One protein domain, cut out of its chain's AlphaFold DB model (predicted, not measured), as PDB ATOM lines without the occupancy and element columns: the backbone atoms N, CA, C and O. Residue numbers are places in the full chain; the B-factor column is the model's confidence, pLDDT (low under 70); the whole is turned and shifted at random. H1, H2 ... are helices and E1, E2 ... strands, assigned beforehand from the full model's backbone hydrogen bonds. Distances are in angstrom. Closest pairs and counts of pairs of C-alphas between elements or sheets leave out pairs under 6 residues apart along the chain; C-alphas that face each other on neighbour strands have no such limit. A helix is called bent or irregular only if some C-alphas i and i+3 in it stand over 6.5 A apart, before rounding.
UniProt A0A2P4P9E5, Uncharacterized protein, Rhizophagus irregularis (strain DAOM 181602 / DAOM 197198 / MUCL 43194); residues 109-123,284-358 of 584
ATOM      1  N   LYS A 109     271.797 336.581 340.672       67.31
ATOM      2  CA  LYS A 109     272.449 337.107 341.882       67.31
ATOM      3  C   LYS A 109     271.720 338.328 342.452       67.31
ATOM      4  O   LYS A 109     271.629 338.465 343.675       67.31
ATOM      5  N   LEU A 110     271.152 339.187 341.600       66.50
ATOM      6  CA  LEU A 110     270.291 340.298 342.012       66.50
ATOM      7  C   LEU A 110     268.973 339.786 342.610       66.50
ATOM      8  O   LEU A 110     268.620 340.179 343.723       66.50
ATOM      9  N   HIS A 111     268.288 338.856 341.938       64.69
ATOM     10  CA  HIS A 111     267.062 338.232 342.453       64.69
ATOM     11  C   HIS A 111     267.274 337.554 343.813       64.69
ATOM     12  O   HIS A 111     266.470 337.735 344.729       64.69
ATOM     13  N   GLN A 112     268.370 336.809 343.979       62.84
ATOM     14  CA  GLN A 112     268.719 336.176 345.253       62.84
ATOM     15  C   GLN A 112     268.975 337.204 346.365       62.84
ATOM     16  O   GLN A 112     268.527 336.996 347.492       62.84
ATOM     17  N   ARG A 113     269.644 338.328 346.060       65.69
ATOM     18  CA  ARG A 113     269.870 339.425 347.018       65.69
ATOM     19  C   ARG A 113     268.566 340.094 347.454       65.69
ATOM     20  O   ARG A 113     268.383 340.323 348.647       65.69
ATOM     21  N   LEU A 114     267.665 340.385 346.515       65.44
ATOM     22  CA  LEU A 114     266.428 341.132 346.778       65.44
ATOM     23  C   LEU A 114     265.319 340.300 347.440       65.44
ATOM     24  O   LEU A 114     264.394 340.873 348.002       65.44
ATOM     25  N   LYS A 115     265.428 338.966 347.466       61.72
ATOM     26  CA  LYS A 115     264.415 338.047 348.031       61.72
ATOM     27  C   LYS A 115     264.043 338.295 349.510       61.72
ATOM     28  O   LYS A 115     263.024 337.788 349.963       61.72
ATOM     29  N   ASN A 116     264.855 339.058 350.249       57.34
ATOM     30  CA  ASN A 116     264.656 339.410 351.665       57.34
ATOM     31  C   ASN A 116     264.472 340.932 351.903       57.34
ATOM     32  O   ASN A 116     264.693 341.407 353.024       57.34
ATOM     33  N   PHE A 117     264.164 341.704 350.858       58.84
ATOM     34  CA  PHE A 117     264.064 343.164 350.893       58.84
ATOM     35  C   PHE A 117     262.706 343.624 350.352       58.84
ATOM     36  O   PHE A 117     262.281 343.172 349.292       58.84
ATOM     37  N   ASP A 118     262.078 344.572 351.045       64.44
ATOM     38  CA  ASP A 118     260.830 345.207 350.613       64.44
ATOM     39  C   ASP A 118     261.136 346.552 349.936       64.44
ATOM     40  O   ASP A 118     262.099 347.237 350.304       64.44
ATOM     41  N   LEU A 119     260.323 346.951 348.955       69.06
ATOM     42  CA  LEU A 119     260.448 348.248 348.292       69.06
ATOM     43  C   LEU A 119     259.811 349.342 349.166       69.06
ATOM     44  O   LEU A 119     258.634 349.260 349.510       69.06
ATOM     45  N   GLN A 120     260.560 350.390 349.509       66.75
ATOM     46  CA  GLN A 120     260.022 351.580 350.181       66.75
ATOM     47  C   GLN A 120     259.926 352.761 349.220       66.75
ATOM     48  O   GLN A 120     260.821 352.962 348.402       66.75
ATOM     49  N   GLY A 121     258.839 353.530 349.338       59.44
ATOM     50  CA  GLY A 121     258.568 354.709 348.514       59.44
ATOM     51  C   GLY A 121     259.205 356.019 348.996       59.44
ATOM     52  O   GLY A 121     259.862 356.034 350.041       59.44
ATOM     53  N   PRO A 122     258.960 357.122 348.256       49.66
ATOM     54  CA  PRO A 122     259.630 358.419 348.399       49.66
ATOM     55  C   PRO A 122     259.204 359.213 349.651       49.66
ATOM     56  O   PRO A 122     258.706 360.339 349.590       49.66
ATOM     57  N   TYR A 123     259.430 358.648 350.836       44.69
ATOM     58  CA  TYR A 123     259.421 359.405 352.083       44.69
ATOM     59  C   TYR A 123     260.770 360.103 352.235       44.69
ATOM     60  O   TYR A 123     261.795 359.441 352.376       44.69
ATOM     61  N   LYS A 284     274.288 363.956 331.627       55.19
ATOM     62  CA  LYS A 284     274.863 363.733 330.287       55.19
ATOM     63  C   LYS A 284     273.871 363.124 329.287       55.19
ATOM     64  O   LYS A 284     273.931 363.451 328.108       55.19
ATOM     65  N   THR A 285     272.920 362.319 329.766       58.50
ATOM     66  CA  THR A 285     271.918 361.635 328.931       58.50
ATOM     67  C   THR A 285     270.542 361.728 329.583       58.50
ATOM     68  O   THR A 285     270.373 361.314 330.733       58.50
ATOM     69  N   ILE A 286     269.552 362.271 328.869       63.28
ATOM     70  CA  ILE A 286     268.150 362.309 329.317       63.28
ATOM     71  C   ILE A 286     267.581 360.892 329.202       63.28
ATOM     72  O   ILE A 286     267.612 360.299 328.123       63.28
ATOM     73  N   ARG A 287     267.075 360.329 330.302       73.81
ATOM     74  CA  ARG A 287     266.475 358.990 330.312       73.81
ATOM     75  C   ARG A 287     264.971 359.125 330.111       73.81
ATOM     76  O   ARG A 287     264.365 360.094 330.552       73.81
ATOM     77  N   ILE A 288     264.346 358.098 329.539       79.69
ATOM     78  CA  ILE A 288     262.885 358.051 329.323       79.69
ATOM     79  C   ILE A 288     262.108 358.236 330.644       79.69
ATOM     80  O   ILE A 288     261.006 358.759 330.640       79.69
ATOM     81  N   ILE A 289     262.692 357.839 331.779       82.25
ATOM     82  CA  ILE A 289     262.089 357.972 333.113       82.25
ATOM     83  C   ILE A 289     262.223 359.366 333.749       82.25
ATOM     84  O   ILE A 289     261.606 359.613 334.779       82.25
ATOM     85  N   ASP A 290     263.021 360.264 333.165       78.38
ATOM     86  CA  ASP A 290     263.123 361.657 333.628       78.38
ATOM     87  C   ASP A 290     261.997 362.540 333.056       78.38
ATOM     88  O   ASP A 290     261.854 363.696 333.448       78.38
ATOM     89  N   ASP A 291     261.193 361.994 332.139       82.00
ATOM     90  CA  ASP A 291     259.944 362.583 331.666       82.00
ATOM     91  C   ASP A 291     258.850 362.464 332.747       82.00
ATOM     92  O   ASP A 291     258.615 361.382 333.298       82.00
ATOM     93  N   GLU A 292     258.179 363.577 333.058       82.75
ATOM     94  CA  GLU A 292     257.209 363.658 334.161       82.75
ATOM     95  C   GLU A 292     255.988 362.738 333.959       82.75
ATOM     96  O   GLU A 292     255.525 362.113 334.921       82.75
ATOM     97  N   ASP A 293     255.501 362.580 332.721       82.75
ATOM     98  CA  ASP A 293     254.358 361.712 332.409       82.75
ATOM     99  C   ASP A 293     254.740 360.230 332.538       82.75
ATOM    100  O   ASP A 293     253.946 359.403 333.006       82.75
ATOM    101  N   VAL A 294     255.968 359.872 332.147       84.81
ATOM    102  CA  VAL A 294     256.506 358.515 332.322       84.81
ATOM    103  C   VAL A 294     256.718 358.201 333.804       84.81
ATOM    104  O   VAL A 294     256.332 357.118 334.266       84.81
ATOM    105  N   ALA A 295     257.288 359.140 334.561       85.62
ATOM    106  CA  ALA A 295     257.527 358.999 335.992       85.62
ATOM    107  C   ALA A 295     256.218 358.809 336.776       85.62
ATOM    108  O   ALA A 295     256.106 357.858 337.558       85.62
ATOM    109  N   GLU A 296     255.188 359.629 336.536       85.56
ATOM    110  CA  GLU A 296     253.910 359.492 337.248       85.56
ATOM    111  C   GLU A 296     253.166 358.202 336.858       85.56
ATOM    112  O   GLU A 296     252.619 357.533 337.739       85.56
ATOM    113  N   ARG A 297     253.223 357.747 335.593       85.69
ATOM    114  CA  ARG A 297     252.701 356.415 335.208       85.69
ATOM    115  C   ARG A 297     253.382 355.288 335.987       85.69
ATOM    116  O   ARG A 297     252.704 354.369 336.456       85.69
ATOM    117  N   CYS A 298     254.700 355.369 336.174       87.50
ATOM    118  CA  CYS A 298     255.439 354.408 336.988       87.50
ATOM    119  C   CYS A 298     255.027 354.484 338.466       87.50
ATOM    120  O   CYS A 298     254.746 353.448 339.070       87.50
ATOM    121  N   HIS A 299     254.909 355.684 339.045       85.38
ATOM    122  CA  HIS A 299     254.424 355.859 340.415       85.38
ATOM    123  C   HIS A 299     253.011 355.292 340.621       85.38
ATOM    124  O   HIS A 299     252.782 354.583 341.603       85.38
ATOM    125  N   ILE A 300     252.069 355.554 339.707       87.56
ATOM    126  CA  ILE A 300     250.698 355.017 339.756       87.56
ATOM    127  C   ILE A 300     250.721 353.486 339.776       87.56
ATOM    128  O   ILE A 300     250.055 352.872 340.617       87.56
ATOM    129  N   TRP A 301     251.514 352.858 338.902       90.12
ATOM    130  CA  TRP A 301     251.633 351.403 338.879       90.12
ATOM    131  C   TRP A 301     252.263 350.855 340.169       90.12
ATOM    132  O   TRP A 301     251.697 349.941 340.768       90.12
ATOM    133  N   ILE A 302     253.361 351.440 340.665       87.50
ATOM    134  CA  ILE A 302     254.024 350.982 341.903       87.50
ATOM    135  C   ILE A 302     253.080 351.101 343.114       87.50
ATOM    136  O   ILE A 302     252.999 350.169 343.919       87.50
ATOM    137  N   ARG A 303     252.316 352.202 343.222       83.06
ATOM    138  CA  ARG A 303     251.282 352.387 344.260       83.06
ATOM    139  C   ARG A 303     250.201 351.295 344.170       83.06
ATOM    140  O   ARG A 303     249.795 350.759 345.197       83.06
ATOM    141  N   LYS A 304     249.777 350.910 342.957       87.44
ATOM    142  CA  LYS A 304     248.785 349.840 342.720       87.44
ATOM    143  C   LYS A 304     249.282 348.442 343.123       87.44
ATOM    144  O   LYS A 304     248.460 347.595 343.458       87.44
ATOM    145  N   GLN A 305     250.596 348.199 343.126       81.56
ATOM    146  CA  GLN A 305     251.194 346.928 343.570       81.56
ATOM    147  C   GLN A 305     251.384 346.820 345.097       81.56
ATOM    148  O   GLN A 305     252.057 345.892 345.551       81.56
ATOM    149  N   ASP A 306     250.848 347.753 345.901       75.31
ATOM    150  CA  ASP A 306     250.974 347.745 347.372       75.31
ATOM    151  C   ASP A 306     252.445 347.612 347.830       75.31
ATOM    152  O   ASP A 306     252.790 346.832 348.718       75.31
ATOM    153  N   PHE A 307     253.341 348.319 347.126       68.25
ATOM    154  CA  PHE A 307     254.799 348.325 347.330       68.25
ATOM    155  C   PHE A 307     255.496 346.944 347.260       68.25
ATOM    156  O   PHE A 307     256.669 346.819 347.603       68.25
ATOM    157  N   LYS A 308     254.836 345.908 346.726       75.50
ATOM    158  CA  LYS A 308     255.411 344.562 346.495       75.50
ATOM    159  C   LYS A 308     256.079 344.416 345.119       75.50
ATOM    160  O   LYS A 308     256.335 343.304 344.656       75.50
ATOM    161  N   ALA A 309     256.345 345.531 344.441       77.81
ATOM    162  CA  ALA A 309     256.963 345.544 343.122       77.81
ATOM    163  C   ALA A 309     258.435 345.091 343.190       77.81
ATOM    164  O   ALA A 309     259.279 345.746 343.798       77.81
ATOM    165  N   THR A 310     258.754 343.981 342.523       82.56
ATOM    166  CA  THR A 310     260.139 343.557 342.263       82.56
ATOM    167  C   THR A 310     260.633 344.146 340.936       82.56
ATOM    168  O   THR A 310     259.805 344.471 340.078       82.56
ATOM    169  N   PRO A 311     261.957 344.240 340.689       84.19
ATOM    170  CA  PRO A 311     262.464 344.796 339.435       84.19
ATOM    171  C   PRO A 311     262.016 343.997 338.204       84.19
ATOM    172  O   PRO A 311     261.828 344.579 337.144       84.19
ATOM    173  N   ALA A 312     261.768 342.688 338.344       84.06
ATOM    174  CA  ALA A 312     261.239 341.851 337.268       84.06
ATOM    175  C   ALA A 312     259.757 342.130 336.964       84.06
ATOM    176  O   ALA A 312     259.365 342.164 335.799       84.06
ATOM    177  N   LEU A 313     258.929 342.376 337.989       86.75
ATOM    178  CA  LEU A 313     257.542 342.811 337.778       86.75
ATOM    179  C   LEU A 313     257.491 344.210 337.148       86.75
ATOM    180  O   LEU A 313     256.659 344.451 336.277       86.75
ATOM    181  N   PHE A 314     258.399 345.102 337.553       88.50
ATOM    182  CA  PHE A 314     258.516 346.446 336.990       88.50
ATOM    183  C   PHE A 314     259.026 346.431 335.539       88.50
ATOM    184  O   PHE A 314     258.415 347.068 334.688       88.50
ATOM    185  N   LYS A 315     260.053 345.624 335.221       88.12
ATOM    186  CA  LYS A 315     260.497 345.350 333.839       88.12
ATOM    187  C   LYS A 315     259.330 344.877 332.971       88.12
ATOM    188  O   LYS A 315     259.062 345.478 331.936       88.12
ATOM    189  N   LYS A 316     258.574 343.878 333.442       87.56
ATOM    190  CA  LYS A 316     257.402 343.364 332.721       87.56
ATOM    191  C   LYS A 316     256.358 344.456 332.460       87.56
ATOM    192  O   LYS A 316     255.880 344.561 331.340       87.56
ATOM    193  N   PHE A 317     256.027 345.279 333.459       89.19
ATOM    194  CA  PHE A 317     255.131 346.431 333.281       89.19
ATOM    195  C   PHE A 317     255.645 347.410 332.217       89.19
ATOM    196  O   PHE A 317     254.871 347.864 331.371       89.19
ATOM    197  N   ILE A 318     256.947 347.701 332.225       86.19
ATOM    198  CA  ILE A 318     257.562 348.613 331.261       86.19
ATOM    199  C   ILE A 318     257.420 348.073 329.830       86.19
ATOM    200  O   ILE A 318     256.987 348.802 328.941       86.19
ATOM    201  N   GLU A 319     257.689 346.783 329.627       85.06
ATOM    202  CA  GLU A 319     257.590 346.107 328.328       85.06
ATOM    203  C   GLU A 319     256.144 345.929 327.832       85.06
ATOM    204  O   GLU A 319     255.881 346.052 326.634       85.06
ATOM    205  N   THR A 320     255.195 345.604 328.721       84.38
ATOM    206  CA  THR A 320     253.821 345.249 328.317       84.38
ATOM    207  C   THR A 320     252.838 346.413 328.314       84.38
ATOM    208  O   THR A 320     251.862 346.355 327.569       84.38
ATOM    209  N   GLU A 321     253.055 347.436 329.143       85.44
ATOM    210  CA  GLU A 321     252.121 348.556 329.326       85.44
ATOM    211  C   GLU A 321     252.780 349.902 328.993       85.44
ATOM    212  O   GLU A 321     252.261 350.638 328.152       85.44
ATOM    213  N   LEU A 322     253.933 350.222 329.595       85.50
ATOM    214  CA  LEU A 322     254.525 351.563 329.497       85.50
ATOM    215  C   LEU A 322     255.026 351.887 328.082       85.50
ATOM    216  O   LEU A 322     254.531 352.835 327.474       85.50
ATOM    217  N   PHE A 323     255.951 351.094 327.535       85.88
ATOM    218  CA  PHE A 323     256.536 351.318 326.207       85.88
ATOM    219  C   PHE A 323     255.487 351.328 325.081       85.88
ATOM    220  O   PHE A 323     255.465 352.306 324.326       85.88
ATOM    221  N   PRO A 324     254.533 350.372 325.007       84.12
ATOM    222  CA  PRO A 324     253.435 350.451 324.043       84.12
ATOM    223  C   PRO A 324     252.582 351.721 324.190       84.12
ATOM    224  O   PRO A 324     252.166 352.288 323.184       84.12
ATOM    225  N   SER A 325     252.355 352.207 325.419       81.12
ATOM    226  CA  SER A 325     251.563 353.425 325.677       81.12
ATOM    227  C   SER A 325     252.262 354.745 325.312       81.12
ATOM    228  O   SER A 325     251.616 355.795 325.342       81.12
ATOM    229  N   ILE A 326     253.561 354.693 324.996       81.44
ATOM    230  CA  ILE A 326     254.407 355.823 324.569       81.44
ATOM    231  C   ILE A 326     254.764 355.695 323.067       81.44
ATOM    232  O   ILE A 326     255.351 356.597 322.478       81.44
ATOM    233  N   GLY A 327     254.379 354.592 322.410       77.06
ATOM    234  CA  GLY A 327     254.685 354.330 320.997       77.06
ATOM    235  C   GLY A 327     256.051 353.680 320.748       77.06
ATOM    236  O   GLY A 327     256.497 353.613 319.605       77.06
ATOM    237  N   ILE A 328     256.715 353.177 321.793       76.25
ATOM    238  CA  ILE A 328     257.978 352.438 321.680       76.25
ATOM    239  C   ILE A 328     257.667 350.979 321.314       76.25
ATOM    240  O   ILE A 328     256.900 350.297 321.998       76.25
ATOM    241  N   THR A 329     258.249 350.491 320.216       67.19
ATOM    242  CA  THR A 329     258.055 349.119 319.723       67.19
ATOM    243  C   THR A 329     258.826 348.088 320.556       67.19
ATOM    244  O   THR A 329     259.834 348.389 321.192       67.19
ATOM    245  N   ARG A 330     258.359 346.829 320.527       59.22
ATOM    246  CA  ARG A 330     258.858 345.708 321.356       59.22
ATOM    247  C   ARG A 330     260.317 345.294 321.120       59.22
ATOM    248  O   ARG A 330     260.802 344.414 321.819       59.22
ATOM    249  N   GLU A 331     261.000 345.894 320.153       59.50
ATOM    250  CA  GLU A 331     262.430 345.671 319.898       59.50
ATOM    251  C   GLU A 331     263.317 346.296 320.987       59.50
ATOM    252  O   GLU A 331     264.482 345.937 321.105       59.50
ATOM    253  N   LYS A 332     262.770 347.201 321.815       62.94
ATOM    254  CA  LYS A 332     263.477 347.813 322.947       62.94
ATOM    255  C   LYS A 332     262.993 347.222 324.271       62.94
ATOM    256  O   LYS A 332     261.976 347.643 324.818       62.94
ATOM    257  N   SER A 333     263.738 346.242 324.776       72.88
ATOM    258  CA  SER A 333     263.664 345.750 326.161       72.88
ATOM    259  C   SER A 333     264.528 346.632 327.079       72.88
ATOM    260  O   SER A 333     265.311 347.458 326.608       72.88
ATOM    261  N   ILE A 334     264.398 346.466 328.397       80.69
ATOM    262  CA  ILE A 334     265.366 346.986 329.374       80.69
ATOM    263  C   ILE A 334     265.993 345.836 330.164       80.69
ATOM    264  O   ILE A 334     265.309 344.888 330.553       80.69
ATOM    265  N   ALA A 335     267.287 345.918 330.471       82.31
ATOM    266  CA  ALA A 335     267.922 344.996 331.413       82.31
ATOM    267  C   ALA A 335     267.245 345.065 332.798       82.31
ATOM    268  O   ALA A 335     266.745 346.117 333.216       82.31
ATOM    269  N   LEU A 336     267.252 343.965 333.559       80.25
ATOM    270  CA  LEU A 336     266.732 343.961 334.935       80.25
ATOM    271  C   LEU A 336     267.486 344.960 335.832       80.25
ATOM    272  O   LEU A 336     266.890 345.584 336.713       80.25
ATOM    273  N   MET A 337     268.784 345.146 335.575       76.00
ATOM    274  CA  MET A 337     269.613 346.166 336.219       76.00
ATOM    275  C   MET A 337     269.111 347.585 335.915       76.00
ATOM    276  O   MET A 337     269.018 348.404 336.828       76.00
ATOM    277  N   THR A 338     268.697 347.859 334.675       81.88
ATOM    278  CA  THR A 338     268.089 349.136 334.274       81.88
ATOM    279  C   THR A 338     266.744 349.353 334.967       81.88
ATOM    280  O   THR A 338     266.526 350.429 335.518       81.88
ATOM    281  N   ALA A 339     265.893 348.325 335.069       85.38
ATOM    282  CA  ALA A 339     264.644 348.398 335.837       85.38
ATOM    283  C   ALA A 339     264.893 348.701 337.331       85.38
ATOM    284  O   ALA A 339     264.192 349.515 337.934       85.38
ATOM    285  N   ALA A 340     265.926 348.102 337.934       82.62
ATOM    286  CA  ALA A 340     266.330 348.402 339.308       82.62
ATOM    287  C   ALA A 340     266.920 349.821 339.457       82.62
ATOM    288  O   ALA A 340     266.628 350.506 340.437       82.62
ATOM    289  N   ARG A 341     267.713 350.297 338.484       82.69
ATOM    290  CA  ARG A 341     268.225 351.679 338.424       82.69
ATOM    291  C   ARG A 341     267.071 352.680 338.348       82.69
ATOM    292  O   ARG A 341     267.062 353.646 339.101       82.69
ATOM    293  N   TRP A 342     266.079 352.407 337.506       87.75
ATOM    294  CA  TRP A 342     264.877 353.219 337.317       87.75
ATOM    295  C   TRP A 342     264.026 353.335 338.590       87.75
ATOM    296  O   TRP A 342     263.602 354.435 338.930       87.75
ATOM    297  N   LEU A 343     263.858 352.255 339.366       86.00
ATOM    298  CA  LEU A 343     263.199 352.336 340.681       86.00
ATOM    299  C   LEU A 343     263.928 353.290 341.646       86.00
ATOM    300  O   LEU A 343     263.270 354.082 342.314       86.00
ATOM    301  N   ASN A 344     265.268 353.270 341.670       82.44
ATOM    302  CA  ASN A 344     266.055 354.205 342.487       82.44
ATOM    303  C   ASN A 344     265.959 355.662 341.995       82.44
ATOM    304  O   ASN A 344     266.037 356.571 342.814       82.44
ATOM    305  N   VAL A 345     265.793 355.894 340.684       84.12
ATOM    306  CA  VAL A 345     265.577 357.242 340.114       84.12
ATOM    307  C   VAL A 345     264.218 357.811 340.532       84.12
ATOM    308  O   VAL A 345     264.128 358.993 340.842       84.12
ATOM    309  N   LEU A 346     263.191 356.965 340.647       84.81
ATOM    310  CA  LEU A 346     261.872 357.316 341.196       84.81
ATOM    311  C   LEU A 346     261.844 357.398 342.742       84.81
ATOM    312  O   LEU A 346     260.779 357.264 343.349       84.81
ATOM    313  N   ASP A 347     263.000 357.562 343.395       82.69
ATOM    314  CA  ASP A 347     263.167 357.607 344.857       82.69
ATOM    315  C   ASP A 347     262.665 356.349 345.620       82.69
ATOM    316  O   ASP A 347     262.442 356.395 346.837       82.69
ATOM    317  N   TYR A 348     262.526 355.189 344.957       81.81
ATOM    318  CA  TYR A 348     262.242 353.916 345.636       81.81
ATOM    319  C   TYR A 348     263.520 353.144 345.960       81.81
ATOM    320  O   TYR A 348     264.381 352.946 345.107       81.81
ATOM    321  N   SER A 349     263.617 352.609 347.180       78.81
ATOM    322  CA  SER A 349     264.770 351.801 347.608       78.81
ATOM    323  C   SER A 349     264.347 350.468 348.217       78.81
ATOM    324  O   SER A 349     263.405 350.396 349.006       78.81
ATOM    325  N   PHE A 350     265.071 349.399 347.879       74.69
ATOM    326  CA  PHE A 350     264.911 348.093 348.519       74.69
ATOM    327  C   PHE A 350     265.598 348.095 349.885       74.69
ATOM    328  O   PHE A 350     266.817 348.265 349.977       74.69
ATOM    329  N   GLN A 351     264.836 347.875 350.956       66.69
ATOM    330  CA  GLN A 351     265.351 347.855 352.326       66.69
ATOM    331  C   GLN A 351     265.099 346.509 353.004       66.69
ATOM    332  O   GLN A 351     264.055 345.884 352.845       66.69
ATOM    333  N   GLN A 352     266.080 346.053 353.786       60.00
ATOM    334  CA  GLN A 352     265.971 344.792 354.510       60.00
ATOM    335  C   GLN A 352     264.923 344.928 355.618       60.00
ATOM    336  O   GLN A 352     265.083 345.761 356.516       60.00
ATOM    337  N   TYR A 353     263.902 344.069 355.603       51.03
ATOM    338  CA  TYR A 353     262.872 344.057 356.636       51.03
ATOM    339  C   TYR A 353     263.483 343.781 358.018       51.03
ATOM    340  O   TYR A 353     263.926 342.672 358.330       51.03
ATOM    341  N   ARG A 354     263.506 344.801 358.883       51.12
ATOM    342  CA  ARG A 354     263.902 344.656 360.288       51.12
ATOM    343  C   ARG A 354     262.645 344.532 361.138       51.12
ATOM    344  O   ARG A 354     261.886 345.491 361.247       51.12
ATOM    345  N   ARG A 355     262.467 343.381 361.806       42.03
ATOM    346  CA  ARG A 355     261.455 343.181 362.864       42.03
ATOM    347  C   ARG A 355     261.712 344.147 364.029       42.03
ATOM    348  O   ARG A 355     262.411 343.829 364.983       42.03
ATOM    349  N   GLY A 356     261.174 345.349 363.891       42.34
ATOM    350  CA  GLY A 356     261.297 346.468 364.824       42.34
ATOM    351  C   GLY A 356     260.418 347.659 364.437       42.34
ATOM    352  O   GLY A 356     260.551 348.732 365.022       42.34
ATOM    353  N   ILE A 357     259.532 347.477 363.452       44.75
ATOM    354  CA  ILE A 357     258.443 348.399 363.156       44.75
ATOM    355  C   ILE A 357     257.363 348.110 364.195       44.75
ATOM    356  O   ILE A 357     256.721 347.059 364.158       44.75
ATOM    357  N   TYR A 358     257.181 349.029 365.143       41.12
ATOM    358  CA  TYR A 358     255.919 349.106 365.868       41.12
ATOM    359  C   TYR A 358     254.850 349.376 364.812       41.12
ATOM    360  O   TYR A 358     254.859 350.442 364.201       41.12
TER     361      TYR A 358
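Overview. This is residues 109 to 123 and 284 to 358 of the 584 residues of an uncharacterized protein of Rhizophagus irregularis (strain DAOM 181602 / DAOM 197198 / MUCL 43194) (UniProt A0A2P4P9E5). Three helices, H2, H3 and H4, make the body, their centres in a triangle, with H4 nearest to the mean of the C-alphas; at one end of the body a small antiparallel ribbon of two strands, E1 and E2, has the short helix H1 beside it. Residues 353 to 358 run on from E2 to one end of the length, and the turn at Glu 331, between H3 and H4, makes the other. The printed part has 90 residues, with four named helices and two named strands in the order H1, E1, H2, H3, H4, E2, and its class is mostly helix. It is compact, with a radius of gyration of the C-alphas of 13.7 A, yet elongated, spanning 45 by 29 by 28 A.

Arrangement. H1, residues 109 to 114, touches no helix; its C-alpha closest to E2, residues 349 to 352, is that of Leu 114, 7.3 A from that of Phe 350. A tight link of 2 residues joins H1 to E1, residues 117 to 120. E1 and E2 are antiparallel neighbours at 139 degrees; N 118 and O 351, 3.0 A apart, and N 349 and O 120, 3.1 A apart, are within hydrogen-bond range. H2, residues 292 to 304, and H3, residues 311 to 326, are close but not clearly touching: their closest C-alphas, those of Arg 297 and Leu 322, are 7.7 A apart. Their lines stand at a steep tilt of 47 degrees, opposite ways. H3 has a kink of 37 degrees near residue 318 and is only just irregular, with C-alphas 320 and 323 7.0 A apart, and its line is a rough one. H3 touches H4, residues 336 to 345, with residues 311 to 315 alone; the closest C-alphas are those of Pro 311 and Ala 340, 5.3 A apart, and the lines are about perpendicular at 79 degrees. H2 and H4 are near each other. H1 and H4 are only just apart, at 8.3 A. In H1, H2 and H4 every O i to N i+4 pair is within hydrogen-bond range; in H3, 10 of 12 are.

Along the chain. H1 begins at C-alpha 109 (272.449, 337.107, 341.882) and is 8.7 A long; E1 is 9.4 A. H2 runs 18.3 A from C-alpha 292 (257.209, 363.658, 334.161). H3 is 20.2 A long, H4 14.3 A and E2 9.9 A, ending at C-alpha 352 (265.971, 344.792, 354.510).

Size, cuts and confidence. The C-alphas of Glu 331 and Tyr 358, 46.6 A apart, are the two farthest from each other. Residues 124 to 283 are cut out, and C-alphas 123 and 284 are 27.1 A apart across the cut. Of the links that are printed whole, none is long. The mean pLDDT of the printed part is 74.6; residues 109 to 123, 284 to 286, 307, 329 to 332 and 351 to 358 are under 70.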